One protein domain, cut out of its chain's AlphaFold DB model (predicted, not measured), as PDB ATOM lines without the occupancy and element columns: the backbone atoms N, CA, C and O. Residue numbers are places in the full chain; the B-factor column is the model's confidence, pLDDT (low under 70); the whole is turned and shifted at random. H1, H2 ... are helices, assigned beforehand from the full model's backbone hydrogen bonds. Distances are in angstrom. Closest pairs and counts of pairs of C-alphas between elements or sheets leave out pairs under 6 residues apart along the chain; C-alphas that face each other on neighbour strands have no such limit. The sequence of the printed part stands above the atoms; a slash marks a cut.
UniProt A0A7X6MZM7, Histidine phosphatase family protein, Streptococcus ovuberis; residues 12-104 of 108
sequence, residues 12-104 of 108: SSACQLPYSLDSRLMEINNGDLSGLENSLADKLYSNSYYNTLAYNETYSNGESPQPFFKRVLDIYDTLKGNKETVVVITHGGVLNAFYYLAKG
ATOM      1  N   SER A  12      40.852 -10.743   8.033       97.81
ATOM      2  CA  SER A  12      41.964 -11.557   8.530       97.81
ATOM      3  C   SER A  12      43.155 -11.527   7.574       97.81
ATOM      4  O   SER A  12      44.283 -11.299   8.007       97.81
ATOM      5  N   SER A  13      42.900 -11.674   6.271       97.94
ATOM      6  CA  SER A  13      43.944 -11.637   5.243       97.94
ATOM      7  C   SER A  13      44.585 -10.251   5.127       97.94
ATOM      8  O   SER A  13      45.807 -10.152   5.051       97.94
ATOM      9  N   ALA A  14      43.781  -9.183   5.151       98.00
ATOM     10  CA  ALA A  14      44.269  -7.807   5.051       98.00
ATOM     11  C   ALA A  14      45.077  -7.365   6.284       98.00
ATOM     12  O   ALA A  14      46.057  -6.638   6.151       98.00
ATOM     13  N   CYS A  15      44.680  -7.812   7.477       96.81
ATOM     14  CA  CYS A  15      45.333  -7.464   8.739       96.81
ATOM     15  C   CYS A  15      46.426  -8.457   9.161       96.81
ATOM     16  O   CYS A  15      47.118  -8.196  10.140       96.81
ATOM     17  N   GLN A  16      46.566  -9.590   8.463       97.56
ATOM     18  CA  GLN A  16      47.447 -10.702   8.842       97.56
ATOM     19  C   GLN A  16      47.191 -11.218  10.271       97.56
ATOM     20  O   GLN A  16      48.115 -11.600  10.987       97.56
ATOM     21  N   LEU A  17      45.922 -11.237  10.690       96.69
ATOM     22  CA  LEU A  17      45.497 -11.688  12.018       96.69
ATOM     23  C   LEU A  17      44.675 -12.975  11.918       96.69
ATOM     24  O   LEU A  17      43.875 -13.103  10.988       96.69
ATOM     25  N   PRO A  18      44.813 -13.922  12.862       96.38
ATOM     26  CA  PRO A  18      43.963 -15.104  12.893       96.38
ATOM     27  C   PRO A  18      42.512 -14.724  13.209       96.38
ATOM     28  O   PRO A  18      42.244 -13.731  13.884       96.38
ATOM     29  N   TYR A  19      41.570 -15.554  12.763       96.69
ATOM     30  CA  TYR A  19      40.171 -15.467  13.177       96.69
ATOM     31  C   TYR A  19      39.686 -16.817  13.708       96.69
ATOM     32  O   TYR A  19      40.158 -17.877  13.291       96.69
ATOM     33  N   SER A  20      38.717 -16.774  14.616       95.94
ATOM     34  CA  SER A  20      37.991 -17.941  15.113       95.94
ATOM     35  C   SER A  20      36.497 -17.785  14.836       95.94
ATOM     36  O   SER A  20      36.008 -16.694  14.536       95.94
ATOM     37  N   LEU A  21      35.768 -18.898  14.879       97.25
ATOM     38  CA  LEU A  21      34.314 -18.908  14.742       97.25
ATOM     39  C   LEU A  21      33.683 -19.107  16.118       97.25
ATOM     40  O   LEU A  21      34.113 -19.981  16.865       97.25
ATOM     41  N   ASP A  22      32.633 -18.343  16.410       97.62
ATOM     42  CA  ASP A  22      31.838 -18.490  17.626       97.62
ATOM     43  C   ASP A  22      30.351 -18.549  17.262       97.62
ATOM     44  O   ASP A  22      29.811 -17.643  16.621       97.62
ATOM     45  N   SER A  23      29.680 -19.637  17.642       96.38
ATOM     46  CA  SER A  23      28.265 -19.853  17.324       96.38
ATOM     47  C   SER A  23      27.343 -18.855  18.028       96.38
ATOM     48  O   SER A  23      26.249 -18.590  17.529       96.38
ATOM     49  N   ARG A  24      27.784 -18.236  19.130       97.69
ATOM     50  CA  ARG A  24      27.023 -17.210  19.856       97.69
ATOM     51  C   ARG A  24      26.850 -15.922  19.050       97.69
ATOM     52  O   ARG A  24      25.932 -15.160  19.337       97.69
ATOM     53  N   LEU A  25      27.670 -15.711  18.015       97.25
ATOM     54  CA  LEU A  25      27.610 -14.571  17.091       97.25
ATOM     55  C   LEU A  25      26.694 -14.804  15.877       97.25
ATOM     56  O   LEU A  25      26.674 -13.987  14.953       97.25
ATOM     57  N   MET A  26      25.965 -15.919  15.824       96.50
ATOM     58  CA  MET A  26      25.022 -16.194  14.738       96.50
ATOM     59  C   MET A  26      23.807 -15.261  14.801       96.50
ATOM     60  O   MET A  26      23.407 -14.824  15.878       96.50
ATOM     61  N   GLU A  27      23.202 -14.967  13.649       94.50
ATOM     62  CA  GLU A  27      21.945 -14.207  13.619       94.50
ATOM     63  C   GLU A  27      20.848 -15.004  14.319       94.50
ATOM     64  O   GLU A  27      20.969 -16.229  14.425       94.50
ATOM     65  N   ILE A  28      19.808 -14.319  14.792       92.06
ATOM     66  CA  ILE A  28      18.636 -15.005  15.316       92.06
ATOM     67  C   ILE A  28      18.106 -16.010  14.291       92.06
ATOM     68  O   ILE A  28      17.957 -15.704  13.104       92.06
ATOM     69  N   ASN A  29      17.852 -17.235  14.743       92.94
ATOM     70  CA  ASN A  29      17.187 -18.235  13.930       92.94
ATOM     71  C   ASN A  29      15.698 -17.886  13.831       92.94
ATOM     72  O   ASN A  29      14.901 -18.259  14.689       92.94
ATOM     73  N   ASN A  30      15.331 -17.169  12.772       88.44
ATOM     74  CA  ASN A  30      13.950 -16.798  12.479       88.44
ATOM     75  C   ASN A  30      13.124 -17.937  11.848       88.44
ATOM     76  O   ASN A  30      11.985 -17.708  11.444       88.44
ATOM     77  N   GLY A  31      13.685 -19.151  11.772       88.94
ATOM     78  CA  GLY A  31      12.977 -20.355  11.356       88.94
ATOM     79  C   GLY A  31      12.351 -20.219   9.971       88.94
ATOM     80  O   GLY A  31      13.026 -19.833   9.017       88.94
ATOM     81  N   ASP A  32      11.055 -20.495   9.867       86.25
ATOM     82  CA  ASP A  32      10.313 -20.469   8.599       86.25
ATOM     83  C   ASP A  32      10.256 -19.074   7.943       86.25
ATOM     84  O   ASP A  32       9.971 -18.966   6.751       86.25
ATOM     85  N   LEU A  33      10.578 -17.999   8.676       82.12
ATOM     86  CA  LEU A  33      10.702 -16.652   8.102       82.12
ATOM     87  C   LEU A  33      11.981 -16.469   7.272       82.12
ATOM     88  O   LEU A  33      12.126 -15.474   6.557       82.12
ATOM     89  N   SER A  34      12.946 -17.381   7.385       83.06
ATOM     90  CA  SER A  34      14.225 -17.258   6.696       83.06
ATOM     91  C   SER A  34      14.061 -17.387   5.182       83.06
ATOM     92  O   SER A  34      13.568 -18.389   4.675       83.06
ATOM     93  N   GLY A  35      14.518 -16.375   4.440       79.38
ATOM     94  CA  GLY A  35      14.489 -16.380   2.974       79.38
ATOM     95  C   GLY A  35      13.142 -16.011   2.346       79.38
ATOM     96  O   GLY A  35      13.054 -15.986   1.119       79.38
ATOM     97  N   LEU A  36      12.120 -15.682   3.143       80.31
ATOM     98  CA  LEU A  36      10.883 -15.098   2.627       80.31
ATOM     99  C   LEU A  36      11.105 -13.635   2.227       80.31
ATOM    100  O   LEU A  36      11.827 -12.894   2.895       80.31
ATOM    101  N   GLU A  37      10.440 -13.194   1.157       78.44
ATOM    102  CA  GLU A  37      10.280 -11.758   0.929       78.44
ATOM    103  C   GLU A  37       9.466 -11.135   2.065       78.44
ATOM    104  O   GLU A  37       8.469 -11.710   2.502       78.44
ATOM    105  N   ASN A  38       9.820  -9.911   2.462       71.06
ATOM    106  CA  ASN A  38       9.097  -9.162   3.496       71.06
ATOM    107  C   ASN A  38       7.587  -9.087   3.206       71.06
ATOM    108  O   ASN A  38       6.777  -9.313   4.095       71.06
ATOM    109  N   SER A  39       7.207  -8.876   1.939       74.25
ATOM    110  CA  SER A  39       5.805  -8.800   1.503       74.25
ATOM    111  C   SER A  39       5.013 -10.097   1.741       74.25
ATOM    112  O   SER A  39       3.797 -10.068   1.947       74.25
ATOM    113  N   LEU A  40       5.701 -11.241   1.697       67.75
ATOM    114  CA  LEU A  40       5.143 -12.566   1.931       67.75
ATOM    115  C   LEU A  40       5.165 -12.912   3.425       67.75
ATOM    116  O   LEU A  40       4.185 -13.457   3.925       67.75
ATOM    117  N   ALA A  41       6.230 -12.537   4.137       68.50
ATOM    118  CA  ALA A  41       6.312 -12.649   5.592       68.50
ATOM    119  C   ALA A  41       5.177 -11.868   6.280       68.50
ATOM    120  O   ALA A  41       4.484 -12.429   7.125       68.50
ATOM    121  N   ASP A  42       4.895 -10.642   5.823       68.69
ATOM    122  CA  ASP A  42       3.811  -9.791   6.337       68.69
ATOM    123  C   ASP A  42       2.432 -10.449   6.200       68.69
ATOM    124  O   ASP A  42       1.572 -10.311   7.071       68.69
ATOM    125  N   LYS A  43       2.212 -11.170   5.095       63.25
ATOM    126  CA  LYS A  43       0.941 -11.843   4.799       63.25
ATOM    127  C   LYS A  43       0.767 -13.151   5.558       63.25
ATOM    128  O   LYS A  43      -0.351 -13.468   5.951       63.25
ATOM    129  N   LEU A  44       1.836 -13.932   5.690       61.22
ATOM    130  CA  LEU A  44       1.786 -15.265   6.295       61.22
ATOM    131  C   LEU A  44       1.894 -15.219   7.823       61.22
ATOM    132  O   LEU A  44       1.355 -16.098   8.491       61.22
ATOM    133  N   TYR A  45       2.556 -14.197   8.365       60.81
ATOM    134  CA  TYR A  45       2.943 -14.126   9.772       60.81
ATOM    135  C   TYR A  45       2.711 -12.730  10.363       60.81
ATOM    136  O   TYR A  45       3.592 -12.134  10.988       60.81
ATOM    137  N   SER A  46       1.505 -12.185  10.173       57.44
ATOM    138  CA  SER A  46       1.105 -10.928  10.809       57.44
ATOM    139  C   SER A  46       1.306 -11.028  12.331       57.44
ATOM    140  O   SER A  46       0.635 -11.835  12.976       57.44
ATOM    141  N   ASN A  47       2.203 -10.207  12.891       58.41
ATOM    142  CA  ASN A  47       2.659 -10.192  14.297       58.41
ATOM    143  C   ASN A  47       3.729 -11.223  14.717       58.41
ATOM    144  O   ASN A  47       3.974 -11.356  15.915       58.41
ATOM    145  N   SER A  48       4.440 -11.890  13.804       56.56
ATOM    146  CA  SER A  48       5.583 -12.756  14.170       56.56
ATOM    147  C   SER A  48       6.943 -12.125  13.869       56.56
ATOM    148  O   SER A  48       7.885 -12.824  13.517       56.56
ATOM    149  N   TYR A  49       7.064 -10.804  13.975       64.50
ATOM    150  CA  TYR A  49       8.342 -10.106  13.843       64.50
ATOM    151  C   TYR A  49       9.060 -10.006  15.184       64.50
ATOM    152  O   TYR A  49       8.433 -10.083  16.237       64.50
ATOM    153  N   TYR A  50      10.376  -9.776  15.162       57.22
ATOM    154  CA  TYR A  50      11.186  -9.666  16.383       57.22
ATOM    155  C   TYR A  50      10.604  -8.678  17.407       57.22
ATOM    156  O   TYR A  50      10.640  -8.930  18.602       57.22
ATOM    157  N   ASN A  51      10.025  -7.573  16.936       62.97
ATOM    158  CA  ASN A  51       9.418  -6.530  17.765       62.97
ATOM    159  C   ASN A  51       8.000  -6.853  18.272       62.97
ATOM    160  O   ASN A  51       7.468  -6.090  19.074       62.97
ATOM    161  N   THR A  52       7.371  -7.923  17.788       67.62
ATOM    162  CA  THR A  52       6.013  -8.339  18.178       67.62
ATOM    163  C   THR A  52       5.974  -9.719  18.832       67.62
ATOM    164  O   THR A  52       4.971 -10.051  19.458       67.62
ATOM    165  N   LEU A  53       7.049 -10.501  18.709       77.56
ATOM    166  CA  LEU A  53       7.223 -11.807  19.332       77.56
ATOM    167  C   LEU A  53       7.454 -11.639  20.838       77.56
ATOM    168  O   LEU A  53       8.306 -10.849  21.255       77.56
ATOM    169  N   ALA A  54       6.727 -12.382  21.675       82.31
ATOM    170  CA  ALA A  54       7.006 -12.345  23.108       82.31
ATOM    171  C   ALA A  54       8.408 -12.910  23.408       82.31
ATOM    172  O   ALA A  54       8.920 -13.772  22.698       82.31
ATOM    173  N   TYR A  55       9.030 -12.465  24.502       84.25
ATOM    174  CA  TYR A  55      10.417 -12.822  24.841       84.25
ATOM    175  C   TYR A  55      10.690 -14.342  24.891       84.25
ATOM    176  O   TYR A  55      11.778 -14.806  24.548       84.25
ATOM    177  N   ASN A  56       9.697 -15.128  25.305       88.50
ATOM    178  CA  ASN A  56       9.748 -16.589  25.375       88.50
ATOM    179  C   ASN A  56       9.053 -17.290  24.194       88.50
ATOM    180  O   ASN A  56       9.097 -18.517  24.103       88.50
ATOM    181  N   GLU A  57       8.411 -16.542  23.302       86.88
ATOM    182  CA  GLU A  57       7.736 -17.081  22.129       86.88
ATOM    183  C   GLU A  57       8.757 -17.371  21.028       86.88
ATOM    184  O   GLU A  57       9.700 -16.615  20.806       86.88
ATOM    185  N   THR A  58       8.616 -18.525  20.384       87.56
ATOM    186  CA  THR A  58       9.600 -19.050  19.429       87.56
ATOM    187  C   THR A  58       9.076 -18.860  18.013       87.56
ATOM    188  O   THR A  58       7.914 -19.169  17.752       87.56
ATOM    189  N   TYR A  59       9.934 -18.428  17.084       85.94
ATOM    190  CA  TYR A  59       9.615 -18.539  15.659       85.94
ATOM    191  C   TYR A  59       9.323 -20.002  15.294       85.94
ATOM    192  O   TYR A  59       9.955 -20.922  15.819       85.94
ATOM    193  N   SER A  60       8.409 -20.241  14.356       86.50
ATOM    194  CA  SER A  60       8.191 -21.586  13.808       86.50
ATOM    195  C   SER A  60       9.509 -22.150  13.264       86.50
ATOM    196  O   SER A  60      10.143 -21.512  12.431       86.50
ATOM    197  N   ASN A  61       9.955 -23.305  13.780       89.50
ATOM    198  CA  ASN A  61      11.263 -23.925  13.491       89.50
ATOM    199  C   ASN A  61      12.501 -23.036  13.761       89.50
ATOM    200  O   ASN A  61      13.589 -23.297  13.240       89.50
ATOM    201  N   GLY A  62      12.352 -21.990  14.576       91.62
ATOM    202  CA  GLY A  62      13.413 -21.051  14.928       91.62
ATOM    203  C   GLY A  62      13.822 -21.105  16.401       91.62
ATOM    204  O   GLY A  62      13.654 -22.117  17.080       91.62
ATOM    205  N   GLU A  63      14.386 -20.006  16.897       92.62
ATOM    206  CA  GLU A  63      14.634 -19.771  18.326       92.62
ATOM    207  C   GLU A  63      13.707 -18.671  18.872       92.62
ATOM    208  O   GLU A  63      13.048 -17.977  18.108       92.62
ATOM    209  N   SER A  64      13.604 -18.512  20.190       91.38
ATOM    210  CA  SER A  64      12.927 -17.356  20.798       91.38
ATOM    211  C   SER A  64      13.923 -16.226  21.110       91.38
ATOM    212  O   SER A  64      15.140 -16.459  21.102       91.38
ATOM    213  N   PRO A  65      13.458 -15.000  21.417       90.44
ATOM    214  CA  PRO A  65      14.336 -13.908  21.841       90.44
ATOM    215  C   PRO A  65      15.175 -14.250  23.083       90.44
ATOM    216  O   PRO A  65      16.331 -13.848  23.176       90.44
ATOM    217  N   GLN A  66      14.646 -15.049  24.014       92.44
ATOM    218  CA  GLN A  66      15.344 -15.453  25.237       92.44
ATOM    219  C   GLN A  66      16.666 -16.224  25.016       92.44
ATOM    220  O   GLN A  66      17.701 -15.771  25.510       92.44
ATOM    221  N   PRO A  67      16.698 -17.392  24.339       94.00
ATOM    222  CA  PRO A  67      17.936 -18.116  24.068       94.00
ATOM    223  C   PRO A  67      18.885 -17.306  23.182       94.00
ATOM    224  O   PRO A  67      20.091 -17.343  23.429       94.00
ATOM    225  N   PHE A  68      18.350 -16.527  22.232       95.12
ATOM    226  CA  PHE A  68      19.123 -15.584  21.428       95.12
ATOM    227  C   PHE A  68      19.857 -14.564  22.307       95.12
ATOM    228  O   PHE A  68      21.083 -14.456  22.262       95.12
ATOM    229  N   PHE A  69      19.132 -13.841  23.158       93.88
ATOM    230  CA  PHE A  69      19.721 -12.815  24.007       93.88
ATOM    231  C   PHE A  69      20.697 -13.420  25.018       93.88
ATOM    232  O   PHE A  69      21.784 -12.883  25.213       93.88
ATOM    233  N   LYS A  70      20.374 -14.589  25.588       95.25
ATOM    234  CA  LYS A  70      21.267 -15.311  26.501       95.25
ATOM    235  C   LYS A  70      22.634 -15.579  25.868       95.25
ATOM    236  O   LYS A  70      23.650 -15.238  26.466       95.25
ATOM    237  N   ARG A  71      22.680 -16.148  24.657       97.44
ATOM    238  CA  ARG A  71      23.966 -16.425  23.993       97.44
ATOM    239  C   ARG A  71      24.717 -15.148  23.618       97.44
ATOM    240  O   ARG A  71      25.944 -15.148  23.682       97.44
ATOM    241  N   VAL A  72      24.007 -14.073  23.257       96.75
ATOM    242  CA  VAL A  72      24.628 -12.773  22.954       96.75
ATOM    243  C   VAL A  72      25.222 -12.131  24.212       96.75
ATOM    244  O   VAL A  72      26.346 -11.636  24.159       96.75
ATOM    245  N   LEU A  73      24.524 -12.193  25.347       96.00
ATOM    246  CA  LEU A  73      25.041 -11.734  26.634       96.00
ATOM    247  C   LEU A  73      26.296 -12.521  27.038       96.00
ATOM    248  O   LEU A  73      27.315 -11.921  27.374       96.00
ATOM    249  N   ASP A  74      26.264 -13.849  26.905       97.31
ATOM    250  CA  ASP A  74      27.395 -14.714  27.258       97.31
ATOM    251  C   ASP A  74      28.670 -14.364  26.453       97.31
ATOM    252  O   ASP A  74      29.777 -14.335  27.003       97.31
ATOM    253  N   ILE A  75      28.557 -14.099  25.140       97.62
ATOM    254  CA  ILE A  75      29.713 -13.655  24.336       97.62
ATOM    255  C   ILE A  75      30.108 -12.212  24.658       97.62
ATOM    256  O   ILE A  75      31.299 -11.923  24.729       97.62
ATOM    257  N   TYR A  76      29.151 -11.319  24.906       96.06
ATOM    258  CA  TYR A  76      29.433  -9.933  25.269       96.06
ATOM    259  C   TYR A  76      30.268  -9.835  26.554       96.06
ATOM    260  O   TYR A  76      31.297  -9.157  26.572       96.06
ATOM    261  N   ASP A  77      29.900 -10.583  27.596       95.31
ATOM    262  CA  ASP A  77      30.661 -10.627  28.848       95.31
ATOM    263  C   ASP A  77      32.044 -11.268  28.664       95.31
ATOM    264  O   ASP A  77      33.030 -10.791  29.232       95.31
ATOM    265  N   THR A  78      32.151 -12.285  27.800       96.00
ATOM    266  CA  THR A  78      33.450 -12.866  27.413       96.00
ATOM    267  C   THR A  78      34.357 -11.807  26.772       96.00
ATOM    268  O   THR A  78      35.530 -11.692  27.129       96.00
ATOM    269  N   LEU A  79      33.822 -11.011  25.840       95.06
ATOM    270  CA  LEU A  79      34.574  -9.981  25.119       95.06
ATOM    271  C   LEU A  79      34.968  -8.813  26.027       95.06
ATOM    272  O   LEU A  79      36.085  -8.317  25.915       95.06
ATOM    273  N   LYS A  80      34.103  -8.410  26.966       92.31
ATOM    274  CA  LYS A  80      34.419  -7.378  27.969       92.31
ATOM    275  C   LYS A  80      35.590  -7.743  28.876       92.31
ATOM    276  O   LYS A  80      36.264  -6.851  29.383       92.31
ATOM    277  N   GLY A  81      35.816  -9.036  29.108       91.19
ATOM    278  CA  GLY A  81      36.968  -9.522  29.865       91.19
ATOM    279  C   GLY A  81      38.291  -9.463  29.094       91.19
ATOM    280  O   GLY A  81      39.351  -9.644  29.697       91.19
ATOM    281  N   ASN A  82      38.253  -9.227  27.779       91.56
ATOM    282  CA  ASN A  82      39.446  -9.160  26.947       91.56
ATOM    283  C   ASN A  82      40.168  -7.811  27.130       91.56
ATOM    284  O   ASN A  82      39.544  -6.758  27.225       91.56
ATOM    285  N   LYS A  83      41.503  -7.850  27.196       93.94
ATOM    286  CA  LYS A  83      42.366  -6.667  27.353       93.94
ATOM    287  C   LYS A  83      42.893  -6.125  26.022       93.94
ATOM    288  O   LYS A  83      43.541  -5.082  26.010       93.94
ATOM    289  N   GLU A  84      42.655  -6.841  24.931       93.50
ATOM    290  CA  GLU A  84      43.085  -6.488  23.584       93.50
ATOM    291  C   GLU A  84      41.948  -5.854  22.778       93.50
ATOM    292  O   GLU A  84      40.765  -5.972  23.108       93.50
ATOM    293  N   THR A  85      42.308  -5.209  21.669       93.19
ATOM    294  CA  THR A  85      41.333  -4.761  20.674       93.19
ATOM    295  C   THR A  85      40.871  -5.953  19.846       93.19
ATOM    296  O   THR A  85      41.649  -6.545  19.100       93.19
ATOM    297  N   VAL A  86      39.583  -6.267  19.937       93.94
ATOM    298  CA  VAL A  86      38.941  -7.352  19.189       93.94
ATOM    299  C   VAL A  86      38.038  -6.803  18.089       93.94
ATOM    300  O   VAL A  86      37.303  -5.839  18.294       93.94
ATOM    301  N   VAL A  87      38.059  -7.448  16.921       95.69
ATOM    302  CA  VAL A  87      37.107  -7.189  15.833       95.69
ATOM    303  C   VAL A  87      36.080  -8.312  15.815       95.69
ATOM    304  O   VAL A  87      36.434  -9.481  15.678       95.69
ATOM    305  N   VAL A  88      34.801  -7.956  15.931       96.81
ATOM    306  CA  VAL A  88      33.689  -8.910  15.878       96.81
ATOM    307  C   VAL A  88      32.943  -8.744  14.562       96.81
ATOM    308  O   VAL A  88      32.440  -7.667  14.253       96.81
ATOM    309  N   ILE A  89      32.842  -9.831  13.799       97.75
ATOM    310  CA  ILE A  89      32.049  -9.898  12.572       97.75
ATOM    311  C   ILE A  89      30.781 -10.697  12.873       97.75
ATOM    312  O   ILE A  89      30.853 -11.874  13.221       97.75
ATOM    313  N   THR A  90      29.613 -10.064  12.751       97.31
ATOM    314  CA  THR A  90      28.322 -10.675  13.106       97.31
ATOM    315  C   THR A  90      27.175 -10.107  12.251       97.31
ATOM    316  O   THR A  90      27.386  -9.751  11.090       97.31
ATOM    317  N   HIS A  91      25.950 -10.096  12.768       95.62
ATOM    318  CA  HIS A  91      24.718  -9.769  12.061       95.62
ATOM    319  C   HIS A  91      23.905  -8.691  12.793       95.62
ATOM    320  O   HIS A  91      24.276  -8.261  13.885       95.62
ATOM    321  N   GLY A  92      22.815  -8.231  12.174       92.38
ATOM    322  CA  GLY A  92      22.050  -7.076  12.643       92.38
ATOM    323  C   GLY A  92      21.464  -7.272  14.039       92.38
ATOM    324  O   GLY A  92      21.600  -6.379  14.874       92.38
ATOM    325  N   GLY A  93      20.894  -8.448  14.327       91.69
ATOM    326  CA  GLY A  93      20.326  -8.740  15.647       91.69
ATOM    327  C   GLY A  93      21.377  -8.665  16.754       91.69
ATOM    328  O   GLY A  93      21.186  -7.970  17.754       91.69
ATOM    329  N   VAL A  94      22.531  -9.304  16.543       95.31
ATOM    330  CA  VAL A  94      23.640  -9.321  17.512       95.31
ATOM    331  C   VAL A  94      24.246  -7.925  17.696       95.31
ATOM    332  O   VAL A  94      24.495  -7.520  18.829       95.31
ATOM    333  N   LEU A  95      24.436  -7.160  16.611       94.81
ATOM    334  CA  LEU A  95      24.914  -5.772  16.686       94.81
ATOM    335  C   LEU A  95      23.964  -4.888  17.500       94.81
ATOM    336  O   LEU A  95      24.424  -4.091  18.316       94.81
ATOM    337  N   ASN A  96      22.653  -5.048  17.306       92.00
ATOM    338  CA  ASN A  96      21.658  -4.297  18.061       92.00
ATOM    339  C   ASN A  96      21.727  -4.644  19.558       92.00
ATOM    340  O   ASN A  96      21.776  -3.750  20.397       92.00
ATOM    341  N   ALA A  97      21.830  -5.929  19.904       92.94
ATOM    342  CA  ALA A  97      21.976  -6.354  21.297       92.94
ATOM    343  C   ALA A  97      23.264  -5.807  21.933       92.94
ATOM    344  O   ALA A  97      23.222  -5.262  23.034       92.94
ATOM    345  N   PHE A  98      24.397  -5.864  21.225       94.88
ATOM    346  CA  PHE A  98      25.655  -5.267  21.688       94.88
ATOM    347  C   PHE A  98      25.531  -3.764  21.937       94.88
ATOM    348  O   PHE A  98      26.063  -3.268  22.928       94.88
ATOM    349  N   TYR A  99      24.823  -3.038  21.072       93.06
ATOM    350  CA  TYR A  99      24.606  -1.602  21.227       93.06
ATOM    351  C   TYR A  99      23.873  -1.257  22.533       93.06
ATOM    352  O   TYR A  99      24.315  -0.373  23.269       93.06
ATOM    353  N   TYR A 100      22.790  -1.970  22.849       90.88
ATOM    354  CA  TYR A 100      22.021  -1.747  24.080       90.88
ATOM    355  C   TYR A 100      22.780  -2.205  25.334       90.88
ATOM    356  O   TYR A 100      22.887  -1.449  26.304       90.88
ATOM    357  N   LEU A 101      23.451  -3.361  25.272       92.94
ATOM    358  CA  LEU A 101      24.340  -3.833  26.340       92.94
ATOM    359  C   LEU A 101      25.484  -2.844  26.633       92.94
ATOM    360  O   LEU A 101      25.843  -2.636  27.794       92.94
ATOM    361  N   ALA A 102      26.046  -2.198  25.605       92.31
ATOM    362  CA  ALA A 102      27.082  -1.171  25.752       92.31
ATOM    363  C   ALA A 102      26.560   0.126  26.378       92.31
ATOM    364  O   ALA A 102      27.300   0.810  27.084       92.31
ATOM    365  N   LYS A 103      25.281   0.448  26.171       91.62
ATOM    366  CA  LYS A 103      24.611   1.580  26.821       91.62
ATOM    367  C   LYS A 103      24.228   1.322  28.278       91.62
ATOM    368  O   LYS A 103      23.838   2.265  28.962       91.62
ATOM    369  N   GLY A 104      24.329   0.079  28.751       86.12
ATOM    370  CA  GLY A 104      23.805  -0.316  30.059       86.12
ATOM    371  C   GLY A 104      22.277  -0.373  30.094       86.12
ATOM    372  O   GLY A 104      21.698  -0.307  31.174       86.12
TER     373      GLY A 104
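This is residues 12 to 104 of the 108 residues of the protein "Histidine phosphatase family protein" of Streptococcus ovuberis (UniProt A0A7X6MZM7). Two helices, the long H3 and the shorter H4, cross at a steep angle and pack on each other, and long loops run out from this pair toward two small helices at opposite ends of the longest axis, H1 at one end and H2 at the other. The unnamed stretch 16 to 37 runs from one end to the other past the middle of the domain, while residues 13 to 18 and 81 to 86 stick out from the body. The printed part has 93 residues with four named helices, in the order H1, H2, H3, H4, and no named strand; the class is all helix, though just 39 of the 93 residues are in named elements. The whole is loose, with a radius of gyration of the C-alphas of 15.6 A, and spans 46 by 31 by 21 A.

H3, the longest helix, holds residues 65 to 80 and measures 22.0 A from C-alpha 65 at (14.336, -13.908, 21.841) to C-alpha 80 at (34.419, -7.378, 27.969). H4, residues 92 to 103, measures 16.8 A and ends with C-alpha 103 at (24.611, 1.580, 26.821). H2, residues 38 to 44, measures 9.9 A. H1, residues 12 to 15, measures 5.3 A and begins with C-alpha 12 at (41.964, -11.557, 8.530).

H3 and H4 touch, with the C-alphas of Val 72 and Val 94 the closest at 6.5 A. H3 touches H4 with residues 69 to 76 alone. Their lines stand at a steep tilt of 58 degrees, they run the same way, and their centres are 10.0 A apart. H1 and H2 touch no helix: H1 is apart from H2, H3 and H4, and H2 is apart from H3 and H4. In H3 and H4 every O i to N i+4 pair is within hydrogen-bond range, and in H2 2 of 3 are. H1 is too short for such a pair, and its one O i to N i+3 pair is not within range.

The C-alphas of Lys 43 and Lys 83, the two farthest apart, are 47.5 A apart. Without residues 13 to 18, of which 13 to 15 belong to H1, and residues 81 to 86, the body spans 40 by 30 by 20 A. The printed part, residues 12 to 104, has no cut. The links H1 to H2, H2 to H3 and H3 to H4 are long, with 22, 20 and 11 residues. The mean pLDDT of the printed part is 87.9; it is under 70 at residues 40 to 52, and the mean over H2 is 68.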